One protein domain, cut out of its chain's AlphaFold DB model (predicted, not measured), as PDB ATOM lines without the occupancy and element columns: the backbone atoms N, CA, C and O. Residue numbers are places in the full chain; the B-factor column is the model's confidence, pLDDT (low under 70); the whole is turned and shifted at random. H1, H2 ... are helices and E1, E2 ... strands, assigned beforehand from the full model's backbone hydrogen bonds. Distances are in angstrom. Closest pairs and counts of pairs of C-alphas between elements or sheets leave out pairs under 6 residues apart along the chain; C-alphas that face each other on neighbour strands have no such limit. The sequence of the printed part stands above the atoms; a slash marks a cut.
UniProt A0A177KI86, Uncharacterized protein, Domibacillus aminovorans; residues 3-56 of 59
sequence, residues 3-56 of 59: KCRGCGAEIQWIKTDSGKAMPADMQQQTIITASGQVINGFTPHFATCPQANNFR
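This is residues 3 to 56 of the 59 residues of an uncharacterized protein of Domibacillus aminovorans (UniProt A0A177KI86). Two strand hairpins share the long strand E2, which bends by 90 degrees at residue 26, and form an L, with the short helix H1 packed near the bend and H2 beyond it. The 54 printed residues include E1, E2, E3, H1 and H2, in that order: class mixed, with the strongly twisted antiparallel sheet E1 - E2 - E3 a meander, each strand pairing with the one before. The whole is loose, radius of gyration of the C-alphas 12.6 A, spanning 36 by 23 by 18 A.

E1, residues 10 to 15, and E2, residues 21 to 32, form a hairpin; N 12 and O 24, 2.9 A apart, are within hydrogen-bond range. E2 and E3, residues 38 to 44, form another, with N 31 and O 39 at 2.8 A. H1, residues 45 to 48, is on the sheet at a height of 7.0 A; its closest C-alphas to E2 are His 45 and Ala 24, 4.5 A. H2, residues 52 to 55, is close to H1 but not clearly touching, with closest C-alphas Ala 52 and Phe 46 at 5.3 A. Both helices are too short for an O i to N i+4 pair.

E1 starts at C-alpha 10 (208.856, 236.418, 223.853); E2 is 24.4 A long, E3 18.2 A. H2 ends at C-alpha 55 (194.863, 228.130, 224.305).

The printed part has no cut, its four links are tight, and no printed residue is under 70 in pLDDT.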
ATOM      1  N   LYS A   3     204.894 238.539 226.275       94.88
ATOM      2  CA  LYS A   3     205.311 237.177 226.629       94.88
ATOM      3  C   LYS A   3     204.131 236.224 226.520       94.88
ATOM      4  O   LYS A   3     203.013 236.567 226.912       94.88
ATOM      5  N   CYS A   4     204.374 235.034 225.985       94.00
ATOM      6  CA  CYS A   4     203.392 233.966 225.959       94.00
ATOM      7  C   CYS A   4     203.044 233.560 227.393       94.00
ATOM      8  O   CYS A   4     203.925 233.258 228.195       94.00
ATOM      9  N   ARG A   5     201.750 233.514 227.717       92.25
ATOM     10  CA  ARG A   5     201.285 233.138 229.061       92.25
ATOM     11  C   ARG A   5     201.483 231.655 229.383       92.25
ATOM     12  O   ARG A   5     201.425 231.295 230.548       92.25
ATOM     13  N   GLY A   6     201.674 230.808 228.370       91.88
ATOM     14  CA  GLY A   6     201.831 229.361 228.549       91.88
ATOM     15  C   GLY A   6     203.276 228.931 228.725       91.88
ATOM     16  O   GLY A   6     203.588 228.210 229.661       91.88
ATOM     17  N   CYS A   7     204.159 229.372 227.826       93.69
ATOM     18  CA  CYS A   7     205.569 228.974 227.844       93.69
ATOM     19  C   CYS A   7     206.538 230.088 228.270       93.69
ATOM     20  O   CYS A   7     207.729 229.830 228.385       93.69
ATOM     21  N   GLY A   8     206.072 231.326 228.467       94.12
ATOM     22  CA  GLY A   8     206.920 232.457 228.862       94.12
ATOM     23  C   GLY A   8     207.779 233.060 227.745       94.12
ATOM     24  O   GLY A   8     208.414 234.089 227.975       94.12
ATOM     25  N   ALA A   9     207.782 232.465 226.547       94.69
ATOM     26  CA  ALA A   9     208.565 232.938 225.407       94.69
ATOM     27  C   ALA A   9     208.166 234.354 224.970       94.69
ATOM     28  O   ALA A   9     207.000 234.746 225.076       94.69
ATOM     29  N   GLU A  10     209.127 235.113 224.451       96.56
ATOM     30  CA  GLU A  10     208.856 236.418 223.853       96.56
ATOM     31  C   GLU A  10     208.148 236.260 222.510       96.56
ATOM     32  O   GLU A  10     208.540 235.455 221.667       96.56
ATOM     33  N   ILE A  11     207.093 237.047 222.329       96.19
ATOM     34  CA  ILE A  11     206.246 237.040 221.145       96.19
ATOM     35  C   ILE A  11     205.960 238.469 220.688       96.19
ATOM     36  O   ILE A  11     205.863 239.421 221.480       96.19
ATOM     37  N   GLN A  12     205.735 238.595 219.390       95.88
ATOM     38  CA  GLN A  12     205.215 239.799 218.760       95.88
ATOM     39  C   GLN A  12     203.801 239.554 218.242       95.88
ATOM     40  O   GLN A  12     203.445 238.444 217.858       95.88
ATOM     41  N   TRP A  13     202.987 240.602 218.236       95.12
ATOM     42  CA  TRP A  13     201.646 240.553 217.669       95.12
ATOM     43  C   TRP A  13     201.673 241.183 216.286       95.12
ATOM     44  O   TRP A  13     201.924 242.379 216.157       95.12
ATOM     45  N   ILE A  14     201.393 240.380 215.266       94.94
ATOM     46  CA  ILE A  14     201.348 240.823 213.873       94.94
ATOM     47  C   ILE A  14     199.884 240.878 213.449       94.94
ATOM     48  O   ILE A  14     199.137 239.917 213.646       94.94
ATOM     49  N   LYS A  15     199.446 242.005 212.881       95.44
ATOM     50  CA  LYS A  15     198.123 242.085 212.253       95.44
ATOM     51  C   LYS A  15     198.167 241.302 210.946       95.44
ATOM     52  O   LYS A  15     198.959 241.617 210.069       95.44
ATOM     53  N   THR A  16     197.334 240.276 210.850       93.56
ATOM     54  CA  THR A  16     197.110 239.545 209.599       93.56
ATOM     55  C   THR A  16     196.247 240.371 208.651       93.56
ATOM     56  O   THR A  16     195.503 241.245 209.101       93.56
ATOM     57  N   ASP A  17     196.264 240.033 207.362       93.06
ATOM     58  CA  ASP A  17     195.415 240.679 206.349       93.06
ATOM     59  C   ASP A  17     193.915 240.539 206.657       93.06
ATOM     60  O   ASP A  17     193.112 241.398 206.309       93.06
ATOM     61  N   SER A  18     193.534 239.498 207.407       92.44
ATOM     62  CA  SER A  18     192.168 239.317 207.923       92.44
ATOM     63  C   SER A  18     191.782 240.288 209.053       92.44
ATOM     64  O   SER A  18     190.693 240.188 209.617       92.44
ATOM     65  N   GLY A  19     192.688 241.184 209.457       93.00
ATOM     66  CA  GLY A  19     192.514 242.142 210.551       93.00
ATOM     67  C   GLY A  19     192.760 241.566 211.948       93.00
ATOM     68  O   GLY A  19     192.894 242.323 212.913       93.00
ATOM     69  N   LYS A  20     192.868 240.238 212.089       92.81
ATOM     70  CA  LYS A  20     193.148 239.580 213.374       92.81
ATOM     71  C   LYS A  20     194.622 239.710 213.742       92.81
ATOM     72  O   LYS A  20     195.494 239.504 212.898       92.81
ATOM     73  N   ALA A  21     194.903 240.001 215.008       93.81
ATOM     74  CA  ALA A  21     196.258 239.950 215.542       93.81
ATOM     75  C   ALA A  21     196.656 238.492 215.818       93.81
ATOM     76  O   ALA A  21     195.937 237.772 216.513       93.81
ATOM     77  N   MET A  22     197.799 238.068 215.288       94.19
ATOM     78  CA  MET A  22     198.355 236.733 215.477       94.19
ATOM     79  C   MET A  22     199.670 236.830 216.263       94.19
ATOM     80  O   MET A  22     200.526 237.641 215.899       94.19
ATOM     81  N   PRO A  23     199.851 236.036 217.334       96.00
ATOM     82  CA  PRO A  23     201.129 235.959 218.021       96.00
ATOM     83  C   PRO A  23     202.127 235.197 217.144       96.00
ATOM     84  O   PRO A  23     201.854 234.079 216.700       96.00
ATOM     85  N   ALA A  24     203.283 235.799 216.906       96.19
ATOM     86  CA  ALA A  24     204.383 235.232 216.144       96.19
ATOM     87  C   ALA A  24     205.668 235.236 216.976       96.19
ATOM     88  O   ALA A  24     205.837 236.063 217.880       96.19
ATOM     89  N   ASP A  25     206.564 234.310 216.661       96.44
ATOM     90  CA  ASP A  25     207.896 234.267 217.249       96.44
ATOM     91  C   ASP A  25     208.702 235.510 216.847       96.44
ATOM     92  O   ASP A  25     208.472 236.128 215.803       96.44
ATOM     93  N   MET A  26     209.655 235.905 217.692       95.19
ATOM     94  CA  MET A  26     210.465 237.109 217.466       95.19
ATOM     95  C   MET A  26     211.429 236.969 216.284       95.19
ATOM     96  O   MET A  26     211.783 237.962 215.651       95.19
ATOM     97  N   GLN A  27     211.858 235.745 215.975       95.06
ATOM     98  CA  GLN A  27     212.835 235.500 214.924       95.06
ATOM     99  C   GLN A  27     212.178 235.532 213.540       95.06
ATOM    100  O   GLN A  27     211.349 234.678 213.212       95.06
ATOM    101  N   GLN A  28     212.600 236.491 212.715       95.62
ATOM    102  CA  GLN A  28     212.229 236.547 211.304       95.62
ATOM    103  C   GLN A  28     212.878 235.390 210.537       95.62
ATOM    104  O   GLN A  28     214.034 235.042 210.770       95.62
ATOM    105  N   GLN A  29     212.119 234.801 209.620       95.44
ATOM    106  CA  GLN A  29     212.528 233.687 208.777       95.44
ATOM    107  C   GLN A  29     212.498 234.119 207.314       95.44
ATOM    108  O   GLN A  29     211.579 234.820 206.881       95.44
ATOM    109  N   THR A  30     213.470 233.644 206.543       96.94
ATOM    110  CA  THR A  30     213.466 233.737 205.082       96.94
ATOM    111  C   THR A  30     213.068 232.377 204.525       96.94
ATOM    112  O   THR A  30     213.739 231.376 204.764       96.94
ATOM    113  N   ILE A  31     211.949 232.332 203.811       95.19
ATOM    114  CA  ILE A  31     211.331 231.117 203.286       95.19
ATOM    115  C   ILE A  31     211.422 231.163 201.762       95.19
ATOM    116  O   ILE A  31     211.000 232.138 201.143       95.19
ATOM    117  N   ILE A  32     211.948 230.096 201.161       96.69
ATOM    118  CA  ILE A  32     211.899 229.885 199.711       96.69
ATOM    119  C   ILE A  32     210.688 228.997 199.423       96.69
ATOM    120  O   ILE A  32     210.594 227.883 199.938       96.69
ATOM    121  N   THR A  33     209.734 229.497 198.643       95.94
ATOM    122  CA  THR A  33     208.551 228.726 198.250       95.94
ATOM    123  C   THR A  33     208.923 227.620 197.262       95.94
ATOM    124  O   THR A  33     209.968 227.662 196.616       95.94
ATOM    125  N   ALA A  34     208.021 226.658 197.059       96.25
ATOM    126  CA  ALA A  34     208.198 225.626 196.036       96.25
ATOM    127  C   ALA A  34     208.335 226.194 194.605       96.25
ATOM    128  O   ALA A  34     208.922 225.546 193.745       96.25
ATOM    129  N   SER A  35     207.830 227.407 194.349       97.06
ATOM    130  CA  SER A  35     208.005 228.127 193.079       97.06
ATOM    131  C   SER A  35     209.322 228.910 192.983       97.06
ATOM    132  O   SER A  35     209.553 229.583 191.982       97.06
ATOM    133  N   GLY A  36     210.181 228.849 194.006       96.69
ATOM    134  CA  GLY A  36     211.459 229.564 194.061       96.69
ATOM    135  C   GLY A  36     211.358 231.021 194.520       96.69
ATOM    136  O   GLY A  36     212.344 231.751 194.452       96.69
ATOM    137  N   GLN A  37     210.195 231.471 194.998       97.44
ATOM    138  CA  GLN A  37     210.028 232.833 195.504       97.44
ATOM    139  C   GLN A  37     210.610 232.962 196.913       97.44
ATOM    140  O   GLN A  37     210.325 232.145 197.785       97.44
ATOM    141  N   VAL A  38     211.374 234.027 197.154       97.06
ATOM    142  CA  VAL A  38     211.905 234.360 198.481       97.06
ATOM    143  C   VAL A  38     210.910 235.256 199.220       97.06
ATOM    144  O   VAL A  38     210.582 236.343 198.747       97.06
ATOM    145  N   ILE A  39     210.435 234.805 200.380       95.94
ATOM    146  CA  ILE A  39     209.485 235.517 201.242       95.94
ATOM    147  C   ILE A  39     210.100 235.668 202.630       95.94
ATOM    148  O   ILE A  39     210.638 234.715 203.185       95.94
ATOM    149  N   ASN A  40     209.982 236.855 203.221       95.50
ATOM    150  CA  ASN A  40     210.326 237.064 204.623       95.50
ATOM    151  C   ASN A  40     209.056 237.019 205.473       95.50
ATOM    152  O   ASN A  40     208.075 237.693 205.164       95.50
ATOM    153  N   GLY A  41     209.082 236.249 206.553       94.50
ATOM    154  CA  GLY A  41     207.929 236.061 207.423       94.50
ATOM    155  C   GLY A  41     208.328 235.689 208.842       94.50
ATOM    156  O   GLY A  41     209.501 235.703 209.204       94.50
ATOM    157  N   PHE A  42     207.332 235.356 209.650       95.81
ATOM    158  CA  PHE A  42     207.524 234.923 211.029       95.81
ATOM    159  C   PHE A  42     206.757 233.631 211.267       95.81
ATOM    160  O   PHE A  42     205.683 233.421 210.701       95.81
ATOM    161  N   THR A  43     207.294 232.780 212.135       95.69
ATOM    162  CA  THR A  43     206.610 231.558 212.554       95.69
ATOM    163  C   THR A  43     205.459 231.923 213.495       95.69
ATOM    164  O   THR A  43     205.689 232.626 214.484       95.69
ATOM    165  N   PRO A  44     204.216 231.473 213.243       95.38
ATOM    166  CA  PRO A  44     203.131 231.631 214.202       95.38
ATOM    167  C   PRO A  44     203.498 230.938 215.517       95.38
ATOM    168  O   PRO A  44     203.800 229.746 215.516       95.38
ATOM    169  N   HIS A  45     203.406 231.642 216.646       95.25
ATOM    170  CA  HIS A  45     203.846 231.099 217.935       95.25
ATOM    171  C   HIS A  45     203.058 229.839 218.339       95.25
ATOM    172  O   HIS A  45     203.557 228.963 219.039       95.25
ATOM    173  N   PHE A  46     201.818 229.689 217.863       93.31
ATOM    174  CA  PHE A  46     201.028 228.473 218.088       93.31
ATOM    175  C   PHE A  46     201.667 227.198 217.520       93.31
ATOM    176  O   PHE A  46     201.303 226.113 217.967       93.31
ATOM    177  N   ALA A  47     202.568 227.309 216.540       94.31
ATOM    178  CA  ALA A  47     203.278 226.168 215.968       94.31
ATOM    179  C   ALA A  47     204.466 225.717 216.835       94.31
ATOM    180  O   ALA A  47     204.836 224.549 216.793       94.31
ATOM    181  N   THR A  48     205.048 226.625 217.622       94.88
ATOM    182  CA  THR A  48     206.262 226.384 218.421       94.88
ATOM    183  C   THR A  48     205.987 226.310 219.922       94.88
ATOM    184  O   THR A  48     206.798 225.783 220.681       94.88
ATOM    185  N   CYS A  49     204.833 226.802 220.382       94.75
ATOM    186  CA  CYS A  49     204.484 226.802 221.795       94.75
ATOM    187  C   CYS A  49     204.129 225.386 222.298       94.75
ATOM    188  O   CYS A  49     203.124 224.818 221.860       94.75
ATOM    189  N   PRO A  50     204.833 224.847 223.315       93.75
ATOM    190  CA  PRO A  50     204.527 223.529 223.882       93.75
ATOM    191  C   PRO A  50     203.178 223.485 224.616       93.75
ATOM    192  O   PRO A  50     202.645 222.413 224.872       93.75
ATOM    193  N   GLN A  51     202.626 224.646 224.977       92.12
ATOM    194  CA  GLN A  51     201.334 224.783 225.655       92.12
ATOM    195  C   GLN A  51     200.238 225.307 224.711       92.12
ATOM    196  O   GLN A  51     199.175 225.706 225.180       92.12
ATOM    197  N   ALA A  52     200.464 225.316 223.385       89.38
ATOM    198  CA  ALA A  52     199.522 225.853 222.395       89.38
ATOM    199  C   ALA A  52     198.108 225.260 222.522       89.38
ATOM    200  O   ALA A  52     197.118 225.981 222.396       89.38
ATOM    201  N   ASN A  53     198.017 223.960 222.814       87.94
ATOM    202  CA  ASN A  53     196.745 223.248 222.946       87.94
ATOM    203  C   ASN A  53     195.879 223.773 224.100       87.94
ATOM    204  O   ASN A  53     194.662 223.760 223.980       87.94
ATOM    205  N   ASN A  54     196.476 224.334 225.158       87.62
ATOM    206  CA  ASN A  54     195.726 224.920 226.277       87.62
ATOM    207  C   ASN A  54     195.012 226.227 225.889       87.62
ATOM    208  O   ASN A  54     194.083 226.656 226.570       87.62
ATOM    209  N   PHE A  55     195.447 226.880 224.805       83.56
ATOM    210  CA  PHE A  55     194.863 228.130 224.305       83.56
ATOM    211  C   PHE A  55     193.854 227.910 223.178       83.56
ATOM    212  O   PHE A  55     193.084 228.816 222.855       83.56
ATOM    213  N   ARG A  56     193.835 226.714 222.579       74.38
ATOM    214  CA  ARG A  56     192.817 226.325 221.605       74.38
ATOM    215  C   ARG A  56     191.534 225.990 222.363       74.38
ATOM    216  O   ARG A  56     191.356 224.870 222.826       74.38
TER     217      ARG A  56